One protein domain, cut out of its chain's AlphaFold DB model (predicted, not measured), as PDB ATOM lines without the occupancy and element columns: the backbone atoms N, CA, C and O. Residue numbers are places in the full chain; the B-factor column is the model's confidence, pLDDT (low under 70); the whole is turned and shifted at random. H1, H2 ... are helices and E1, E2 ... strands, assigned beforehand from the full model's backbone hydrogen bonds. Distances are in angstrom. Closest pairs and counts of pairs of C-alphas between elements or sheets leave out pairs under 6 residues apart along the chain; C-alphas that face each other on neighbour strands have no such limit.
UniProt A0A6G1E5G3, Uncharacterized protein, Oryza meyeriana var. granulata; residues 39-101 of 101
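This is residues 39 to 101 of the 101 residues of an uncharacterized protein of Oryza meyeriana var. granulata (UniProt A0A6G1E5G3). Two parallel strands side by side, E1 and E2, have helix H1 packed on E1, while residues 77 to 78 of the long loop 72 to 92 pair with E2 before that loop reaches the short H2. The 63 printed residues run E1, H1, E2, H2, a mixed class with 26 residues in named elements, under half. The whole is compact, radius of gyration of the C-alphas 12.2 A, spanning 32 by 26 by 23 A.

E1, residues 39 to 42, and E2, residues 66 to 71, are parallel at 19 degrees, with N 69 and O 41 2.8 A apart. H1, residues 46 to 57, completes a strand-helix-strand unit, parallel strands joined through a helix, with a right-handed crossover. The closest C-alphas of E1 and H1, Val 41 and Ser 48, are 5.1 A apart. H2, residues 93 to 96, is apart from E1 and H1. In H1, 7 of 8 O i to N i+4 pairs are within hydrogen-bond range; H2 is too short for one.

E1 begins at C-alpha 39 (180.494, 122.337, 151.749); H2 ends at C-alpha 96 (172.341, 113.201, 148.013). H1 measures 16.6 A, E2 16.5 A, E1 10.3 A, H2 5.7 A.

The printed part has no cut. E2 to H2 is a long link. Residues 96 to 101 have pLDDT under 70.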
ATOM      1  N   LEU A  39     179.563 123.325 151.216       92.12
ATOM      2  CA  LEU A  39     180.494 122.337 151.749       92.12
ATOM      3  C   LEU A  39     179.759 121.362 152.684       92.12
ATOM      4  O   LEU A  39     179.075 121.774 153.615       92.12
ATOM      5  N   TYR A  40     179.952 120.061 152.467       94.31
ATOM      6  CA  TYR A  40     179.527 119.009 153.394       94.31
ATOM      7  C   TYR A  40     180.748 118.402 154.084       94.31
ATOM      8  O   TYR A  40     181.695 117.976 153.418       94.31
ATOM      9  N   VAL A  41     180.726 118.327 155.415       95.12
ATOM     10  CA  VAL A  41     181.802 117.713 156.216       95.12
ATOM     11  C   VAL A  41     181.239 116.719 157.218       95.12
ATOM     12  O   VAL A  41     180.155 116.928 157.742       95.12
ATOM     13  N   GLY A  42     181.984 115.653 157.509       92.81
ATOM     14  CA  GLY A  42     181.655 114.713 158.580       92.81
ATOM     15  C   GLY A  42     182.751 114.689 159.638       92.81
ATOM     16  O   GLY A  42     183.903 114.406 159.316       92.81
ATOM     17  N   LEU A  43     182.435 114.973 160.900       82.81
ATOM     18  CA  LEU A  43     183.392 114.830 162.005       82.81
ATOM     19  C   LEU A  43     183.232 113.434 162.637       82.81
ATOM     20  O   LEU A  43     182.091 113.026 162.851       82.81
ATOM     21  N   PRO A  44     184.316 112.671 162.915       81.19
ATOM     22  CA  PRO A  44     185.737 113.060 162.959       81.19
ATOM     23  C   PRO A  44     186.575 112.701 161.699       81.19
ATOM     24  O   PRO A  44     187.750 112.360 161.810       81.19
ATOM     25  N   CYS A  45     186.019 112.737 160.482       89.00
ATOM     26  CA  CYS A  45     186.711 112.260 159.275       89.00
ATOM     27  C   CYS A  45     187.975 113.087 158.929       89.00
ATOM     28  O   CYS A  45     187.857 114.290 158.665       89.00
ATOM     29  N   PRO A  46     189.169 112.468 158.800       92.31
ATOM     30  CA  PRO A  46     190.400 113.199 158.480       92.31
ATOM     31  C   PRO A  46     190.366 113.838 157.083       92.31
ATOM     32  O   PRO A  46     190.958 114.892 156.865       92.31
ATOM     33  N   TRP A  47     189.634 113.239 156.136       91.75
ATOM     34  CA  TRP A  47     189.459 113.794 154.791       91.75
ATOM     35  C   TRP A  47     188.641 115.087 154.819       91.75
ATOM     36  O   TRP A  47     189.037 116.079 154.213       91.75
ATOM     37  N   SER A  48     187.537 115.096 155.573       94.62
ATOM     38  CA  SER A  48     186.711 116.292 155.760       94.62
ATOM     39  C   SER A  48     187.453 117.374 156.540       94.62
ATOM     40  O   SER A  48     187.338 118.550 156.205       94.62
ATOM     41  N   HIS A  49     188.261 116.988 157.531       93.56
ATOM     42  CA  HIS A  49     189.044 117.933 158.320       93.56
ATOM     43  C   HIS A  49     190.027 118.740 157.456       93.56
ATOM     44  O   HIS A  49     190.131 119.952 157.622       93.56
ATOM     45  N   ARG A  50     190.703 118.107 156.485       94.31
ATOM     46  CA  ARG A  50     191.607 118.815 155.557       94.31
ATOM     47  C   ARG A  50     190.880 119.894 154.749       94.31
ATOM     48  O   ARG A  50     191.387 121.004 154.626       94.31
ATOM     49  N   ALA A  51     189.690 119.581 154.233       93.25
ATOM     50  CA  ALA A  51     188.873 120.551 153.506       93.25
ATOM     51  C   ALA A  51     188.410 121.696 154.420       93.25
ATOM     52  O   ALA A  51     188.497 122.859 154.034       93.25
ATOM     53  N   LEU A  52     187.981 121.376 155.645       93.81
ATOM     54  CA  LEU A  52     187.555 122.370 156.629       93.81
ATOM     55  C   LEU A  52     188.695 123.322 157.023       93.81
ATOM     56  O   LEU A  52     188.476 124.522 157.150       93.81
ATOM     57  N   LEU A  53     189.920 122.810 157.156       94.62
ATOM     58  CA  LEU A  53     191.096 123.619 157.473       94.62
ATOM     59  C   LEU A  53     191.365 124.671 156.388       94.62
ATOM     60  O   LEU A  53     191.495 125.852 156.696       94.62
ATOM     61  N   ILE A  54     191.360 124.274 155.113       93.62
ATOM     62  CA  ILE A  54     191.501 125.217 153.989       93.62
ATOM     63  C   ILE A  54     190.325 126.197 153.931       93.62
ATOM     64  O   ILE A  54     190.516 127.388 153.698       93.62
ATOM     65  N   TYR A  55     189.113 125.712 154.186       92.75
ATOM     66  CA  TYR A  55     187.907 126.531 154.211       92.75
ATOM     67  C   TYR A  55     187.978 127.653 155.264       92.75
ATOM     68  O   TYR A  55     187.581 128.784 154.982       92.75
ATOM     69  N   VAL A  56     188.555 127.382 156.437       94.12
ATOM     70  CA  VAL A  56     188.815 128.403 157.465       94.12
ATOM     71  C   VAL A  56     189.962 129.329 157.056       94.12
ATOM     72  O   VAL A  56     189.793 130.545 157.101       94.12
ATOM     73  N   LEU A  57     191.104 128.786 156.618       95.69
ATOM     74  CA  LEU A  57     192.294 129.582 156.274       95.69
ATOM     75  C   LEU A  57     192.047 130.581 155.137       95.69
ATOM     76  O   LEU A  57     192.612 131.669 155.140       95.69
ATOM     77  N   LEU A  58     191.189 130.229 154.182       92.00
ATOM     78  CA  LEU A  58     190.801 131.109 153.079       92.00
ATOM     79  C   LEU A  58     189.625 132.044 153.430       92.00
ATOM     80  O   LEU A  58     189.122 132.752 152.557       92.00
ATOM     81  N   GLY A  59     189.149 132.040 154.681       90.81
ATOM     82  CA  GLY A  59     188.035 132.879 155.134       90.81
ATOM     83  C   GLY A  59     186.691 132.541 154.477       90.81
ATOM     84  O   GLY A  59     185.808 133.396 154.386       90.81
ATOM     85  N   LEU A  60     186.514 131.305 153.991       90.62
ATOM     86  CA  LEU A  60     185.298 130.884 153.284       90.62
ATOM     87  C   LEU A  60     184.108 130.659 154.222       90.62
ATOM     88  O   LEU A  60     182.972 130.694 153.751       90.62
ATOM     89  N   VAL A  61     184.360 130.533 155.529       88.69
ATOM     90  CA  VAL A  61     183.346 130.445 156.600       88.69
ATOM     91  C   VAL A  61     182.282 131.546 156.522       88.69
ATOM     92  O   VAL A  61     181.135 131.319 156.885       88.69
ATOM     93  N   HIS A  62     182.639 132.728 156.007       84.56
ATOM     94  CA  HIS A  62     181.728 133.871 155.877       84.56
ATOM     95  C   HIS A  62     181.123 134.020 154.473       84.56
ATOM     96  O   HIS A  62     180.287 134.891 154.256       84.56
ATOM     97  N   ARG A  63     181.571 133.222 153.494       86.06
ATOM     98  CA  ARG A  63     181.237 133.391 152.065       86.06
ATOM     99  C   ARG A  63     180.521 132.196 151.445       86.06
ATOM    100  O   ARG A  63     179.962 132.316 150.353       86.06
ATOM    101  N   ARG A  64     180.613 131.025 152.068       87.25
ATOM    102  CA  ARG A  64     180.124 129.756 151.527       87.25
ATOM    103  C   ARG A  64     179.388 129.006 152.630       87.25
ATOM    104  O   ARG A  64     179.924 128.951 153.723       87.25
ATOM    105  N   PRO A  65     178.208 128.435 152.393       90.44
ATOM    106  CA  PRO A  65     177.493 127.676 153.416       90.44
ATOM    107  C   PRO A  65     178.127 126.292 153.678       90.44
ATOM    108  O   PRO A  65     178.852 125.748 152.837       90.44
ATOM    109  N   LEU A  66     177.882 125.751 154.879       92.38
ATOM    110  CA  LEU A  66     178.448 124.499 155.394       92.38
ATOM    111  C   LEU A  66     177.372 123.689 156.135       92.38
ATOM    112  O   LEU A  66     176.709 124.229 157.016       92.38
ATOM    113  N   SER A  67     177.257 122.394 155.832       94.69
ATOM    114  CA  SER A  67     176.490 121.425 156.632       94.69
ATOM    115  C   SER A  67     177.449 120.416 157.263       94.69
ATOM    116  O   SER A  67     178.292 119.824 156.578       94.69
ATOM    117  N   VAL A  68     177.309 120.196 158.569       94.94
ATOM    118  CA  VAL A  68     178.114 119.227 159.325       94.94
ATOM    119  C   VAL A  68     177.275 117.979 159.555       94.94
ATOM    120  O   VAL A  68     176.275 118.032 160.254       94.94
ATOM    121  N   ALA A  69     177.676 116.852 158.983       94.69
ATOM    122  CA  ALA A  69     177.065 115.564 159.266       94.69
ATOM    123  C   ALA A  69     177.713 114.913 160.496       94.69
ATOM    124  O   ALA A  69     178.924 115.020 160.724       94.69
ATOM    125  N   VAL A  70     176.905 114.182 161.252       92.31
ATOM    126  CA  VAL A  70     177.334 113.367 162.391       92.31
ATOM    127  C   VAL A  70     177.303 111.885 162.029       92.31
ATOM    128  O   VAL A  70     176.633 111.472 161.077       92.31
ATOM    129  N   GLN A  71     178.046 111.070 162.774       88.94
ATOM    130  CA  GLN A  71     177.995 109.621 162.616       88.94
ATOM    131  C   GLN A  71     176.648 109.095 163.126       88.94
ATOM    132  O   GLN A  71     176.302 109.306 164.285       88.94
ATOM    133  N   GLY A  72     175.888 108.428 162.258       86.81
ATOM    134  CA  GLY A  72     174.657 107.736 162.631       86.81
ATOM    135  C   GLY A  72     174.910 106.319 163.144       86.81
ATOM    136  O   GLY A  72     175.978 105.742 162.925       86.81
ATOM    137  N   ASP A  73     173.886 105.733 163.763       85.81
ATOM    138  CA  ASP A  73     173.941 104.383 164.352       85.81
ATOM    139  C   ASP A  73     174.193 103.272 163.320       85.81
ATOM    140  O   ASP A  73     174.749 102.221 163.634       85.81
ATOM    141  N   ASP A  74     173.828 103.526 162.062       85.56
ATOM    142  CA  ASP A  74     174.069 102.643 160.917       85.56
ATOM    143  C   ASP A  74     175.481 102.790 160.324       85.56
ATOM    144  O   ASP A  74     175.788 102.194 159.294       85.56
ATOM    145  N   GLY A  75     176.348 103.596 160.946       81.81
ATOM    146  CA  GLY A  75     177.700 103.874 160.464       81.81
ATOM    147  C   GLY A  75     177.760 104.849 159.285       81.81
ATOM    148  O   GLY A  75     178.848 105.094 158.766       81.81
ATOM    149  N   THR A  76     176.627 105.425 158.866       87.62
ATOM    150  CA  THR A  76     176.560 106.409 157.777       87.62
ATOM    151  C   THR A  76     176.446 107.841 158.298       87.62
ATOM    152  O   THR A  76     176.112 108.094 159.456       87.62
ATOM    153  N   TRP A  77     176.719 108.812 157.428       91.62
ATOM    154  CA  TRP A  77     176.600 110.233 157.752       91.62
ATOM    155  C   TRP A  77     175.138 110.674 157.803       91.62
ATOM    156  O   TRP A  77     174.394 110.490 156.834       91.62
ATOM    157  N   SER A  78     174.752 111.275 158.925       93.50
ATOM    158  CA  SER A  78     173.386 111.708 159.215       93.50
ATOM    159  C   SER A  78     173.342 113.184 159.598       93.50
ATOM    160  O   SER A  78     174.313 113.717 160.136       93.50
ATOM    161  N   PHE A  79     172.204 113.821 159.353       94.88
ATOM    162  CA  PHE A  79     171.896 115.165 159.831       94.88
ATOM    163  C   PHE A  79     170.882 115.081 160.971       94.88
ATOM    164  O   PHE A  79     170.062 114.162 161.028       94.88
ATOM    165  N   THR A  80     170.972 116.014 161.911       93.38
ATOM    166  CA  THR A  80     170.123 116.061 163.111       93.38
ATOM    167  C   THR A  80     169.516 117.446 163.263       93.38
ATOM    168  O   THR A  80     169.933 118.376 162.585       93.38
ATOM    169  N   SER A  81     168.580 117.627 164.195       93.06
ATOM    170  CA  SER A  81     168.042 118.960 164.502       93.06
ATOM    171  C   SER A  81     169.125 119.968 164.906       93.06
ATOM    172  O   SER A  81     169.005 121.149 164.603       93.06
ATOM    173  N   ASN A  82     170.200 119.508 165.556       93.44
ATOM    174  CA  ASN A  82     171.323 120.358 165.965       93.44
ATOM    175  C   ASN A  82     172.323 120.601 164.826       93.44
ATOM    176  O   ASN A  82     173.098 121.555 164.863       93.44
ATOM    177  N   ASN A  83     172.319 119.728 163.821       92.94
ATOM    178  CA  ASN A  83     173.212 119.768 162.674       92.94
ATOM    179  C   ASN A  83     172.423 119.409 161.402       92.94
ATOM    180  O   ASN A  83     172.588 118.295 160.888       92.94
ATOM    181  N   PRO A  84     171.514 120.291 160.946       94.50
ATOM    182  CA  PRO A  84     170.635 119.998 159.821       94.50
ATOM    183  C   PRO A  84     171.371 120.108 158.482       94.50
ATOM    184  O   PRO A  84     172.431 120.734 158.373       94.50
ATOM    185  N   ASP A  85     170.788 119.511 157.441       94.06
ATOM    186  CA  ASP A  85     171.193 119.794 156.070       94.06
ATOM    187  C   ASP A  85     170.575 121.114 155.600       94.06
ATOM    188  O   ASP A  85     169.383 121.205 155.325       94.06
ATOM    189  N   MET A  86     171.417 122.132 155.454       90.44
ATOM    190  CA  MET A  86     171.006 123.480 155.066       90.44
ATOM    191  C   MET A  86     170.581 123.622 153.595       90.44
ATOM    192  O   MET A  86     170.131 124.703 153.219       90.44
ATOM    193  N   VAL A  87     170.763 122.597 152.749       90.62
ATOM    194  CA  VAL A  87     170.431 122.687 151.314       90.62
ATOM    195  C   VAL A  87     169.147 121.944 150.977       90.62
ATOM    196  O   VAL A  87     168.265 122.520 150.346       90.62
ATOM    197  N   TYR A  88     169.047 120.671 151.364       91.00
ATOM    198  CA  TYR A  88     167.946 119.802 150.943       91.00
ATOM    199  C   TYR A  88     167.155 119.202 152.108       91.00
ATOM    200  O   TYR A  88     166.291 118.364 151.856       91.00
ATOM    201  N   ASP A  89     167.456 119.590 153.353       91.69
ATOM    202  CA  ASP A  89     166.825 119.060 154.571       91.69
ATOM    203  C   ASP A  89     166.816 117.516 154.630       91.69
ATOM    204  O   ASP A  89     165.874 116.860 155.079       91.69
ATOM    205  N   LYS A  90     167.885 116.898 154.112       92.12
ATOM    206  CA  LYS A  90     168.045 115.441 154.090       92.12
ATOM    207  C   LYS A  90     168.380 114.913 155.477       92.12
ATOM    208  O   LYS A  90     169.060 115.571 156.260       92.12
ATOM    209  N   ARG A  91     168.000 113.660 155.757       92.75
ATOM    210  CA  ARG A  91     168.389 112.984 157.009       92.75
ATOM    211  C   ARG A  91     169.704 112.235 156.879       92.75
ATOM    212  O   ARG A  91     170.407 112.067 157.877       92.75
ATOM    213  N   LYS A  92     170.058 111.784 155.672       92.00
ATOM    214  CA  LYS A  92     171.306 111.057 155.407       92.00
ATOM    215  C   LYS A  92     172.067 111.674 154.241       92.00
ATOM    216  O   LYS A  92     171.502 111.952 153.190       92.00
ATOM    217  N   LEU A  93     173.393 111.750 154.357       89.62
ATOM    218  CA  LEU A  93     174.248 112.289 153.288       89.62
ATOM    219  C   LEU A  93     174.136 111.486 151.979       89.62
ATOM    220  O   LEU A  93     174.218 112.043 150.888       89.62
ATOM    221  N   ARG A  94     173.922 110.167 152.074       85.75
ATOM    222  CA  ARG A  94     173.800 109.284 150.900       85.75
ATOM    223  C   ARG A  94     172.550 109.546 150.055       85.75
ATOM    224  O   ARG A  94     172.570 109.247 148.867       85.75
ATOM    225  N   GLU A  95     171.502 110.136 150.633       81.06
ATOM    226  CA  GLU A  95     170.281 110.541 149.910       81.06
ATOM    227  C   GLU A  95     170.587 111.659 148.891       81.06
ATOM    228  O   GLU A  95     169.821 111.913 147.969       81.06
ATOM    229  N   GLY A  96     171.749 112.310 149.012       59.56
ATOM    230  CA  GLY A  96     172.341 113.201 148.013       59.56
ATOM    231  C   GLY A  96     172.706 112.545 146.685       59.56
ATOM    232  O   GLY A  96     172.776 113.238 145.682       59.56
ATOM    233  N   ARG A  97     172.958 111.231 146.668       54.78
ATOM    234  CA  ARG A  97     173.529 110.540 145.503       54.78
ATOM    235  C   ARG A  97     172.472 109.915 144.580       54.78
ATOM    236  O   ARG A  97     172.800 109.577 143.454       54.78
ATOM    237  N   ALA A  98     171.238 109.731 145.054       43.25
ATOM    238  CA  ALA A  98     170.228 108.910 144.378       43.25
ATOM    239  C   ALA A  98     169.275 109.680 143.443       43.25
ATOM    240  O   ALA A  98     168.467 109.047 142.778       43.25
ATOM    241  N   SER A  99     169.332 111.013 143.408       36.28
ATOM    242  CA  SER A  99     168.381 111.836 142.645       36.28
ATOM    243  C   SER A  99     168.864 112.278 141.256       36.28
ATOM    244  O   SER A  99     168.091 112.925 140.565       36.28
ATOM    245  N   ASP A 100     170.082 111.912 140.834       37.94
ATOM    246  CA  ASP A 100     170.681 112.373 139.566       37.94
ATOM    247  C   ASP A 100     171.341 111.238 138.741       37.94
ATOM    248  O   ASP A 100     172.397 111.433 138.134       37.94
ATOM    249  N   LEU A 101     170.731 110.045 138.725       37.22
ATOM    250  CA  LEU A 101     170.966 109.004 137.708       37.22
ATOM    251  C   LEU A 101     169.636 108.497 137.149       37.22
ATOM    252  O   LEU A 101     168.747 108.189 137.975       37.22
TER     253      LEU A 101